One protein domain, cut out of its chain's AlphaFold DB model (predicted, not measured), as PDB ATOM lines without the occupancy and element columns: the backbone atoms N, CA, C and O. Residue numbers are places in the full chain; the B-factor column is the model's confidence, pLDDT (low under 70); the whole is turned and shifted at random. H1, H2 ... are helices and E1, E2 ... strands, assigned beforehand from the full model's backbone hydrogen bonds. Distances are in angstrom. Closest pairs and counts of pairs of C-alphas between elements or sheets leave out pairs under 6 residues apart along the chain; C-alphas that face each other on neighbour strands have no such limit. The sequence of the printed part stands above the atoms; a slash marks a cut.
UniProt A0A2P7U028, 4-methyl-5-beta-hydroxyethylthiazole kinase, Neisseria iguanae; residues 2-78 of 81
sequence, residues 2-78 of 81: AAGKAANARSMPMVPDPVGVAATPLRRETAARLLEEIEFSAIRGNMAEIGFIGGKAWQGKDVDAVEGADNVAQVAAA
ATOM      1  N   ALA A   2      23.434  -6.069  26.707       90.31
ATOM      2  CA  ALA A   2      22.241  -6.871  27.015       90.31
ATOM      3  C   ALA A   2      21.534  -6.475  28.326       90.31
ATOM      4  O   ALA A   2      20.309  -6.421  28.360       90.31
ATOM      5  N   ALA A   3      22.295  -6.147  29.377       90.44
ATOM      6  CA  ALA A   3      21.737  -5.782  30.680       90.44
ATOM      7  C   ALA A   3      20.855  -4.525  30.615       90.44
ATOM      8  O   ALA A   3      19.721  -4.551  31.083       90.44
ATOM      9  N   GLY A   4      21.333  -3.457  29.965       91.56
ATOM     10  CA  GLY A   4      20.547  -2.229  29.831       91.56
ATOM     11  C   GLY A   4      19.298  -2.412  28.974       91.56
ATOM     12  O   GLY A   4      18.222  -1.973  29.360       91.56
ATOM     13  N   LYS A   5      19.385  -3.172  27.874       92.94
ATOM     14  CA  LYS A   5      18.198  -3.505  27.065       92.94
ATOM     15  C   LYS A   5      17.168  -4.320  27.858       92.94
ATOM     16  O   LYS A   5      15.972  -4.069  27.756       92.94
ATOM     17  N   ALA A   6      17.623  -5.264  28.683       95.31
ATOM     18  CA  ALA A   6      16.747  -6.067  29.535       95.31
ATOM     19  C   ALA A   6      16.079  -5.255  30.660       95.31
ATOM     20  O   ALA A   6      14.948  -5.575  31.038       95.31
ATOM     21  N   ALA A   7      16.764  -4.235  31.183       93.62
ATOM     22  CA  ALA A   7      16.231  -3.297  32.167       93.62
ATOM     23  C   ALA A   7      15.227  -2.317  31.535       93.62
ATOM     24  O   ALA A   7      14.125  -2.172  32.064       93.62
ATOM     25  N   ASN A   8      15.533  -1.765  30.353       93.62
ATOM     26  CA  ASN A   8      14.595  -0.975  29.543       93.62
ATOM     27  C   ASN A   8      13.290  -1.735  29.277       93.62
ATOM     28  O   ASN A   8      12.205  -1.215  29.516       93.62
ATOM     29  N   ALA A   9      13.386  -2.999  28.849       95.38
ATOM     30  CA  ALA A   9      12.217  -3.841  28.585       95.38
ATOM     31  C   ALA A   9      11.329  -4.064  29.826       95.38
ATOM     32  O   ALA A   9      10.154  -4.394  29.697       95.38
ATOM     33  N   ARG A  10      11.885  -3.884  31.030       96.12
ATOM     34  CA  ARG A  10      11.178  -3.980  32.315       96.12
ATOM     35  C   ARG A  10      10.819  -2.615  32.903       96.12
ATOM     36  O   ARG A  10      10.366  -2.567  34.041       96.12
ATOM     37  N   SER A  11      11.030  -1.524  32.158       92.25
ATOM     38  CA  SER A  11      10.849  -0.145  32.639       92.25
ATOM     39  C   SER A  11      11.594   0.134  33.951       92.25
ATOM     40  O   SER A  11      11.129   0.892  34.801       92.25
ATOM     41  N   MET A  12      12.744  -0.516  34.149       93.12
ATOM     42  CA  MET A  12      13.561  -0.309  35.338       93.12
ATOM     43  C   MET A  12      14.386   0.971  35.185       93.12
ATOM     44  O   MET A  12      15.097   1.099  34.185       93.12
ATOM     45  N   PRO A  13      14.357   1.890  36.166       90.31
ATOM     46  CA  PRO A  13      15.170   3.092  36.104       90.31
ATOM     47  C   PRO A  13      16.655   2.733  36.177       90.31
ATOM     48  O   PRO A  13      17.076   1.914  36.996       90.31
ATOM     49  N   MET A  14      17.452   3.366  35.321       91.06
ATOM     50  CA  MET A  14      18.893   3.137  35.240       91.06
ATOM     51  C   MET A  14      19.669   4.440  35.343       91.06
ATOM     52  O   MET A  14      19.281   5.451  34.756       91.06
ATOM     53  N   VAL A  15      20.793   4.372  36.056       92.00
ATOM     54  CA  VAL A  15      21.733   5.479  36.240       92.00
ATOM     55  C   VAL A  15      23.150   4.969  35.970       92.00
ATOM     56  O   VAL A  15      23.685   4.236  36.802       92.00
ATOM     57  N   PRO A  16      23.763   5.284  34.816       90.94
ATOM     58  CA  PRO A  16      25.147   4.953  34.551       90.94
ATOM     59  C   PRO A  16      26.079   5.960  35.243       90.94
ATOM     60  O   PRO A  16      25.742   7.134  35.412       90.94
ATOM     61  N   ASP A  17      27.266   5.475  35.601       91.75
ATOM     62  CA  ASP A  17      28.384   6.248  36.151       91.75
ATOM     63  C   ASP A  17      29.572   6.105  35.172       91.75
ATOM     64  O   ASP A  17      30.291   5.098  35.205       91.75
ATOM     65  N   PRO A  18      29.717   7.010  34.184       86.19
ATOM     66  CA  PRO A  18      30.637   6.872  33.065       86.19
ATOM     67  C   PRO A  18      32.028   7.396  33.445       86.19
ATOM     68  O   PRO A  18      32.584   8.279  32.789       86.19
ATOM     69  N   VAL A  19      32.594   6.821  34.508       90.31
ATOM     70  CA  VAL A  19      33.881   7.225  35.085       90.31
ATOM     71  C   VAL A  19      34.972   7.275  34.011       90.31
ATOM     72  O   VAL A  19      35.294   6.280  33.347       90.31
ATOM     73  N   GLY A  20      35.582   8.444  33.848       85.75
ATOM     74  CA  GLY A  20      36.645   8.685  32.883       85.75
ATOM     75  C   GLY A  20      36.187   8.598  31.425       85.75
ATOM     76  O   GLY A  20      36.985   8.212  30.571       85.75
ATOM     77  N   VAL A  21      34.931   8.935  31.109       86.44
ATOM     78  CA  VAL A  21      34.413   8.965  29.724       86.44
ATOM     79  C   VAL A  21      35.274   9.808  28.777       86.44
ATOM     80  O   VAL A  21      35.416   9.476  27.601       86.44
ATOM     81  N   ALA A  22      35.913  10.859  29.296       82.06
ATOM     82  CA  ALA A  22      36.800  11.725  28.529       82.06
ATOM     83  C   ALA A  22      38.225  11.158  28.352       82.06
ATOM     84  O   ALA A  22      38.953  11.634  27.482       82.06
ATOM     85  N   ALA A  23      38.619  10.143  29.133       87.12
ATOM     86  CA  ALA A  23      40.011   9.708  29.253       87.12
ATOM     87  C   ALA A  23      40.548   8.993  28.005       87.12
ATOM     88  O   ALA A  23      41.717   9.150  27.664       87.12
ATOM     89  N   THR A  24      39.722   8.195  27.317       87.94
ATOM     90  CA  THR A  24      40.150   7.457  26.116       87.94
ATOM     91  C   THR A  24      39.057   7.410  25.045       87.94
ATOM     92  O   THR A  24      37.869   7.440  25.381       87.94
ATOM     93  N   PRO A  25      39.425   7.275  23.751       86.06
ATOM     94  CA  PRO A  25      38.455   7.097  22.668       86.06
ATOM     95  C   PRO A  25      37.517   5.910  22.902       86.06
ATOM     96  O   PRO A  25      36.309   6.050  22.761       86.06
ATOM     97  N   LEU A  26      38.050   4.781  23.381       91.56
ATOM     98  CA  LEU A  26      37.251   3.592  23.680       91.56
ATOM     99  C   LEU A  26      36.155   3.871  24.721       91.56
ATOM    100  O   LEU A  26      35.013   3.446  24.540       91.56
ATOM    101  N   ARG A  27      36.479   4.577  25.815       88.88
ATOM    102  CA  ARG A  27      35.490   4.917  26.856       88.88
ATOM    103  C   ARG A  27      34.422   5.867  26.320       88.88
ATOM    104  O   ARG A  27      33.241   5.655  26.586       88.88
ATOM    105  N   ARG A  28      34.828   6.845  25.513       87.38
ATOM    106  CA  ARG A  28      33.937   7.795  24.840       87.38
ATOM    107  C   ARG A  28      32.966   7.105  23.886       87.38
ATOM    108  O   ARG A  28      31.763   7.305  23.996       87.38
ATOM    109  N   GLU A  29      33.477   6.270  22.989       89.56
ATOM    110  CA  GLU A  29      32.667   5.516  22.026       89.56
ATOM    111  C   GLU A  29      31.718   4.548  22.733       89.56
ATOM    112  O   GLU A  29      30.552   4.431  22.363       89.56
ATOM    113  N   THR A  30      32.188   3.887  23.796       90.88
ATOM    114  CA  THR A  30      31.345   2.987  24.591       90.88
ATOM    115  C   THR A  30      30.201   3.748  25.258       90.88
ATOM    116  O   THR A  30      29.060   3.301  25.184       90.88
ATOM    117  N   ALA A  31      30.482   4.899  25.877       89.31
ATOM    118  CA  ALA A  31      29.458   5.730  26.502       89.31
ATOM    119  C   ALA A  31      28.453   6.265  25.474       89.31
ATOM    120  O   ALA A  31      27.253   6.170  25.710       89.31
ATOM    121  N   ALA A  32      28.922   6.743  24.316       88.31
ATOM    122  CA  ALA A  32      28.054   7.211  23.236       88.31
ATOM    123  C   ALA A  32      27.096   6.110  22.763       88.31
ATOM    124  O   ALA A  32      25.886   6.317  22.726       88.31
ATOM    125  N   ARG A  33      27.613   4.903  22.508       90.88
ATOM    126  CA  ARG A  33      26.778   3.762  22.109       90.88
ATOM    127  C   ARG A  33      25.790   3.349  23.199       90.88
ATOM    128  O   ARG A  33      24.672   2.957  22.889       90.88
ATOM    129  N   LEU A  34      26.185   3.405  24.478       90.88
ATOM    130  CA  LEU A  34      25.274   3.088  25.583       90.88
ATOM    131  C   LEU A  34      24.126   4.098  25.637       90.88
ATOM    132  O   LEU A  34      22.987   3.680  25.788       90.88
ATOM    133  N   LEU A  35      24.423   5.391  25.496       88.44
ATOM    134  CA  LEU A  35      23.431   6.469  25.501       88.44
ATOM    135  C   LEU A  35      22.500   6.434  24.278       88.44
ATOM    136  O   LEU A  35      21.368   6.891  24.373       88.44
ATOM    137  N   GLU A  36      22.958   5.882  23.154       89.00
ATOM    138  CA  GLU A  36      22.143   5.674  21.951       89.00
ATOM    139  C   GLU A  36      21.240   4.432  22.062       89.00
ATOM    140  O   GLU A  36      20.074   4.461  21.673       89.00
ATOM    141  N   GLU A  37      21.764   3.321  22.591       90.94
ATOM    142  CA  GLU A  37      21.061   2.031  22.605       90.94
ATOM    143  C   GLU A  37      20.207   1.784  23.866       90.94
ATOM    144  O   GLU A  37      19.421   0.827  23.891       90.94
ATOM    145  N   ILE A  38      20.400   2.561  24.936       92.44
ATOM    146  CA  ILE A  38      19.794   2.341  26.256       92.44
ATOM    147  C   ILE A  38      19.187   3.650  26.771       92.44
ATOM    148  O   ILE A  38      19.781   4.717  26.661       92.44
ATOM    149  N   GLU A  39      18.010   3.553  27.389       91.50
ATOM    150  CA  GLU A  39      17.331   4.701  27.985       91.50
ATOM    151  C   GLU A  39      17.723   4.775  29.457       91.50
ATOM    152  O   GLU A  39      17.498   3.845  30.228       91.50
ATOM    153  N   PHE A  40      18.328   5.887  29.856       90.50
ATOM    154  CA  PHE A  40      18.710   6.118  31.241       90.50
ATOM    155  C   PHE A  40      17.769   7.135  31.870       90.50
ATOM    156  O   PHE A  40      17.403   8.126  31.248       90.50
ATOM    157  N   SER A  41      17.388   6.912  33.122       92.38
ATOM    158  CA  SER A  41      16.573   7.875  33.871       92.38
ATOM    159  C   SER A  41      17.405   9.071  34.324       92.38
ATOM    160  O   SER A  41      16.890  10.169  34.513       92.38
ATOM    161  N   ALA A  42      18.700   8.843  34.515       87.94
ATOM    162  CA  ALA A  42      19.643   9.828  34.999       87.94
ATOM    163  C   ALA A  42      21.072   9.418  34.630       87.94
ATOM    164  O   ALA A  42      21.303   8.247  34.366       87.94
ATOM    165  N   ILE A  43      22.027  10.345  34.661       88.75
ATOM    166  CA  ILE A  43      23.470  10.086  34.539       88.75
ATOM    167  C   ILE A  43      24.167  10.682  35.755       88.75
ATOM    168  O   ILE A  43      23.907  11.834  36.110       88.75
ATOM    169  N   ARG A  44      25.040   9.897  36.388       89.56
ATOM    170  CA  ARG A  44      25.894  10.342  37.490       89.56
ATOM    171  C   ARG A  44      27.289  10.625  36.955       89.56
ATOM    172  O   ARG A  44      27.789   9.841  36.168       89.56
ATOM    173  N   GLY A  45      27.919  11.702  37.396       86.81
ATOM    174  CA  GLY A  45      29.310  11.997  37.062       86.81
ATOM    175  C   GLY A  45      29.757  13.310  37.686       86.81
ATOM    176  O   GLY A  45      28.938  14.061  38.226       86.81
ATOM    177  N   ASN A  46      31.053  13.592  37.616       87.44
ATOM    178  CA  ASN A  46      31.556  14.916  37.973       87.44
ATOM    179  C   ASN A  46      31.211  15.949  36.879       87.44
ATOM    180  O   ASN A  46      30.755  15.608  35.785       87.44
ATOM    181  N   MET A  47      31.439  17.235  37.155       83.06
ATOM    182  CA  MET A  47      31.099  18.308  36.211       83.06
ATOM    183  C   MET A  47      31.799  18.174  34.853       83.06
ATOM    184  O   MET A  47      31.183  18.461  33.828       83.06
ATOM    185  N   ALA A  48      33.056  17.724  34.833       81.00
ATOM    186  CA  ALA A  48      33.806  17.542  33.594       81.00
ATOM    187  C   ALA A  48      33.211  16.407  32.742       81.00
ATOM    188  O   ALA A  48      33.054  16.560  31.533       81.00
ATOM    189  N   GLU A  49      32.814  15.295  33.364       85.19
ATOM    190  CA  GLU A  49      32.190  14.148  32.694       85.19
ATOM    191  C   GLU A  49      30.783  14.475  32.186       85.19
ATOM    192  O   GLU A  49      30.458  14.173  31.038       85.19
ATOM    193  N   ILE A  50      29.963  15.144  33.005       85.69
ATOM    194  CA  ILE A  50      28.620  15.585  32.606       85.69
ATOM    195  C   ILE A  50      28.707  16.630  31.487       85.69
ATOM    196  O   ILE A  50      27.956  16.551  30.514       85.69
ATOM    197  N   GLY A  51      29.647  17.577  31.580       82.38
ATOM    198  CA  GLY A  51      29.909  18.565  30.533       82.38
ATOM    199  C   GLY A  51      30.345  17.918  29.220       82.38
ATOM    200  O   GLY A  51      29.845  18.300  28.162       82.38
ATOM    201  N   PHE A  52      31.209  16.904  29.299       84.00
ATOM    202  CA  PHE A  52      31.669  16.128  28.153       84.00
ATOM    203  C   PHE A  52      30.522  15.361  27.470       84.00
ATOM    204  O   PHE A  52      30.405  15.388  26.246       84.00
ATOM    205  N   ILE A  53      29.656  14.699  28.246       83.50
ATOM    206  CA  ILE A  53      28.516  13.928  27.719       83.50
ATOM    207  C   ILE A  53      27.429  14.837  27.142       83.50
ATOM    208  O   ILE A  53      26.851  14.519  26.107       83.50
ATOM    209  N   GLY A  54      27.156  15.975  27.781       78.19
ATOM    210  CA  GLY A  54      26.085  16.897  27.397       78.19
ATOM    211  C   GLY A  54      26.319  17.669  26.094       78.19
ATOM    212  O   GLY A  54      25.595  18.628  25.837       78.19
ATOM    213  N   GLY A  55      27.344  17.329  25.304       65.19
ATOM    214  CA  GLY A  55      27.629  17.951  24.007       65.19
ATOM    215  C   GLY A  55      28.004  19.435  24.079       65.19
ATOM    216  O   GLY A  55      28.223  20.069  23.046       65.19
ATOM    217  N   LYS A  56      28.110  20.011  25.283       47.00
ATOM    218  CA  LYS A  56      28.707  21.330  25.455       47.00
ATOM    219  C   LYS A  56      30.170  21.197  25.073       47.00
ATOM    220  O   LYS A  56      30.860  20.304  25.556       47.00
ATOM    221  N   ALA A  57      30.642  22.097  24.217       40.12
ATOM    222  CA  ALA A  57      32.059  22.278  23.951       40.12
ATOM    223  C   ALA A  57      32.753  22.717  25.253       40.12
ATOM    224  O   ALA A  57      32.981  23.900  25.494       40.12
ATOM    225  N   TRP A  58      33.018  21.764  26.143       42.12
ATOM    226  CA  TRP A  58      33.776  21.983  27.357       42.12
ATOM    227  C   TRP A  58      35.234  22.147  26.939       42.12
ATOM    228  O   TRP A  58      35.922  21.178  26.627       42.12
ATOM    229  N   GLN A  59      35.699  23.397  26.908       39.16
ATOM    230  CA  GLN A  59      37.097  23.778  26.667       39.16
ATOM    231  C   GLN A  59      37.982  23.517  27.903       39.16
ATOM    232  O   GLN A  59      38.951  24.235  28.144       39.16
ATOM    233  N   GLY A  60      37.626  22.532  28.731       42.38
ATOM    234  CA  GLY A  60      38.380  22.174  29.924       42.38
ATOM    235  C   GLY A  60      39.669  21.494  29.531       42.38
ATOM    236  O   GLY A  60      39.708  20.289  29.298       42.38
ATOM    237  N   LYS A  61      40.703  22.317  29.437       38.00
ATOM    238  CA  LYS A  61      42.078  21.939  29.149       38.00
ATOM    239  C   LYS A  61      42.703  21.090  30.258       38.00
ATOM    240  O   LYS A  61      43.691  20.423  29.989       38.00
ATOM    241  N   ASP A  62      42.108  21.045  31.445       39.09
ATOM    242  CA  ASP A  62      42.715  20.399  32.598       39.09
ATOM    243  C   ASP A  62      41.710  19.487  33.300       39.09
ATOM    244  O   ASP A  62      40.661  19.916  33.782       39.09
ATOM    245  N   VAL A  63      42.068  18.207  33.367       45.31
ATOM    246  CA  VAL A  63      41.442  17.199  34.238       45.31
ATOM    247  C   VAL A  63      41.800  17.447  35.716       45.31
ATOM    248  O   VAL A  63      41.234  16.803  36.593       45.31
ATOM    249  N   ASP A  64      42.695  18.412  35.976       41.31
ATOM    250  CA  ASP A  64      43.321  18.695  37.272       41.31
ATOM    251  C   ASP A  64      42.801  19.963  37.976       41.31
ATOM    252  O   ASP A  64      43.179  20.231  39.114       41.31
ATOM    253  N   ALA A  65      41.895  20.741  37.373       39.12
ATOM    254  CA  ALA A  65      41.287  21.899  38.040       39.12
ATOM    255  C   ALA A  65      40.092  21.477  38.919       39.12
ATOM    256  O   ALA A  65      38.958  21.907  38.709       39.12
ATOM    257  N   VAL A  66      40.345  20.605  39.898       41.75
ATOM    258  CA  VAL A  66      39.419  20.315  41.001       41.75
ATOM    259  C   VAL A  66      39.944  21.007  42.257       41.75
ATOM    260  O   VAL A  66      40.322  20.366  43.231       41.75
ATOM    261  N   GLU A  67      39.971  22.336  42.245       36.62
ATOM    262  CA  GLU A  67      39.953  23.098  43.492       36.62
ATOM    263  C   GLU A  67      38.553  23.685  43.664       36.62
ATOM    264  O   GLU A  67      38.155  24.618  42.969       36.62
ATOM    265  N   GLY A  68      37.795  23.110  44.600       39.31
ATOM    266  CA  GLY A  68      36.659  23.806  45.204       39.31
ATOM    267  C   GLY A  68      35.256  23.415  44.746       39.31
ATOM    268  O   GLY A  68      34.362  24.252  44.808       39.31
ATOM    269  N   ALA A  69      35.014  22.166  44.346       39.09
ATOM    270  CA  ALA A  69      33.648  21.651  44.312       39.09
ATOM    271  C   ALA A  69      33.588  20.351  45.105       39.09
ATOM    272  O   ALA A  69      34.086  19.311  44.673       39.09
ATOM    273  N   ASP A  70      33.000  20.459  46.291       37.88
ATOM    274  CA  ASP A  70      32.590  19.355  47.139       37.88
ATOM    275  C   ASP A  70      32.000  18.200  46.321       37.88
ATOM    276  O   ASP A  70      31.399  18.413  45.269       37.88
ATOM    277  N   ASN A  71      32.165  16.982  46.841       41.16
ATOM    278  CA  ASN A  71      31.648  15.691  46.364       41.16
ATOM    279  C   ASN A  71      30.108  15.663  46.175       41.16
ATOM    280  O   ASN A  71      29.395  14.843  46.756       41.16
ATOM    281  N   VAL A  72      29.552  16.558  45.367       42.56
ATOM    282  CA  VAL A  72      28.134  16.630  45.050       42.56
ATOM    283  C   VAL A  72      27.937  15.786  43.803       42.56
ATOM    284  O   VAL A  72      28.176  16.228  42.681       42.56
ATOM    285  N   ALA A  73      27.530  14.534  44.011       45.06
ATOM    286  CA  ALA A  73      27.062  13.674  42.936       45.06
ATOM    287  C   ALA A  73      25.901  14.380  42.219       45.06
ATOM    288  O   ALA A  73      24.798  14.478  42.754       45.06
ATOM    289  N   GLN A  74      26.166  14.906  41.025       52.22
ATOM    290  CA  GLN A  74      25.146  15.542  40.206       52.22
ATOM    291  C   GLN A  74      24.439  14.481  39.369       52.22
ATOM    292  O   GLN A  74      25.062  13.557  38.844       52.22
ATOM    293  N   VAL A  75      23.118  14.615  39.282       49.41
ATOM    294  CA  VAL A  75      22.239  13.724  38.532       49.41
ATOM    295  C   VAL A  75      21.682  14.515  37.356       49.41
ATOM    296  O   VAL A  75      20.846  15.398  37.543       49.41
ATOM    297  N   ALA A  76      22.142  14.217  36.144       56.97
ATOM    298  CA  ALA A  76      21.558  14.777  34.930       56.97
ATOM    299  C   ALA A  76      20.399  13.878  34.479       56.97
ATOM    300  O   ALA A  76      20.631  12.726  34.120       56.97
ATOM    301  N   ALA A  77      19.158  14.372  34.508       48.69
ATOM    302  CA  ALA A  77      18.023  13.651  33.934       48.69
ATOM    303  C   ALA A  77      18.145  13.663  32.403       48.69
ATOM    304  O   ALA A  77      18.284  14.733  31.808       48.69
ATOM    305  N   ALA A  78      18.104  12.494  31.759       44.31
ATOM    306  CA  ALA A  78      18.089  12.422  30.302       44.31
ATOM    307  C   ALA A  78      16.718  12.906  29.800       44.31
ATOM    308  O   ALA A  78      15.751  12.148  29.751       44.31
TER     309      ALA A  78
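What this domain is: This is residues 2 to 78 of the 81 residues of the protein "4-methyl-5-beta-hydroxyethylthiazole kinase" of Neisseria iguanae (UniProt A0A2P7U028). A very short two-stranded ribbon, E1 beside E2, and the short helix H3 packed near it make a small core, with the longest helix, H2, near H3. This core is drawn out at two ends: H1 and the stretch after it at one, and a wide loop of residues 54 to 73 at the other. The printed part has 77 residues, with named elements in the order H1, H2, E1, H3, E2; the sheet is antiparallel, in the order E1 - E2. The class is mostly helix, though under half of the residues are in named elements. The whole is only just compact, close to loose, with a radius of gyration of the C-alphas of 13.4 A, and elongated, spanning 41 by 26 by 17 A.

Where its parts are: Strand E1 is residues 43 to 45, 6.6 A from first to last C-alpha, beginning at C-alpha 43 at (23.470, 10.086, 34.539). Strand E2 is residues 74 to 76, 6.4 A, and ends at C-alpha 76 at (21.558, 14.777, 34.930). Helix H3 is residues 47 to 53, 9.9 A. Helix H2 is residues 25 to 37, 18.1 A. Helix H1 is residues 2 to 8, 10.0 A, with C-alpha 2 at (22.241, -6.871, 27.015).

How they stand to each other: E1 and E2 are antiparallel neighbours, at 147 degrees between their directions. C-alphas 43 and 76 face each other at 5.1 A. N 43 and O 76, at 2.8 A, and N 76 and O 43, at 3.0 A, are within hydrogen-bond range. The closest C-alphas of H3 and E2 are those of Ile 50 and Ala 76, 7.5 A apart. Those of H3 and E1 are Arg 44 and Ile 50, 7.7 A apart. H2 and H3 are near each other, with 5 pairs of C-alphas within 10 A. H1 and H2 are close but not clearly touching; their closest C-alphas, of Lys 5 and Glu 37, are 7.7 A apart. They run the same way at a steep tilt of 41 degrees. H1 is apart from E1, E2 and H3, and H2 is apart from E2. In H1, H2 and H3 every O i to N i+4 pair is within hydrogen-bond range.

The domain as a whole: The two C-alphas farthest apart, of Ala 9 and Glu 67, are 41.4 A apart. The printed part has no cut. The links H1 to H2, of 16 residues, and H3 to E2, of 20 residues, are long; the links H2 to E1 and E1 to H3 are tight. The mean pLDDT of the printed part is 75.0. Residues 55 to 78 are under 70, and E2 has a mean of 53.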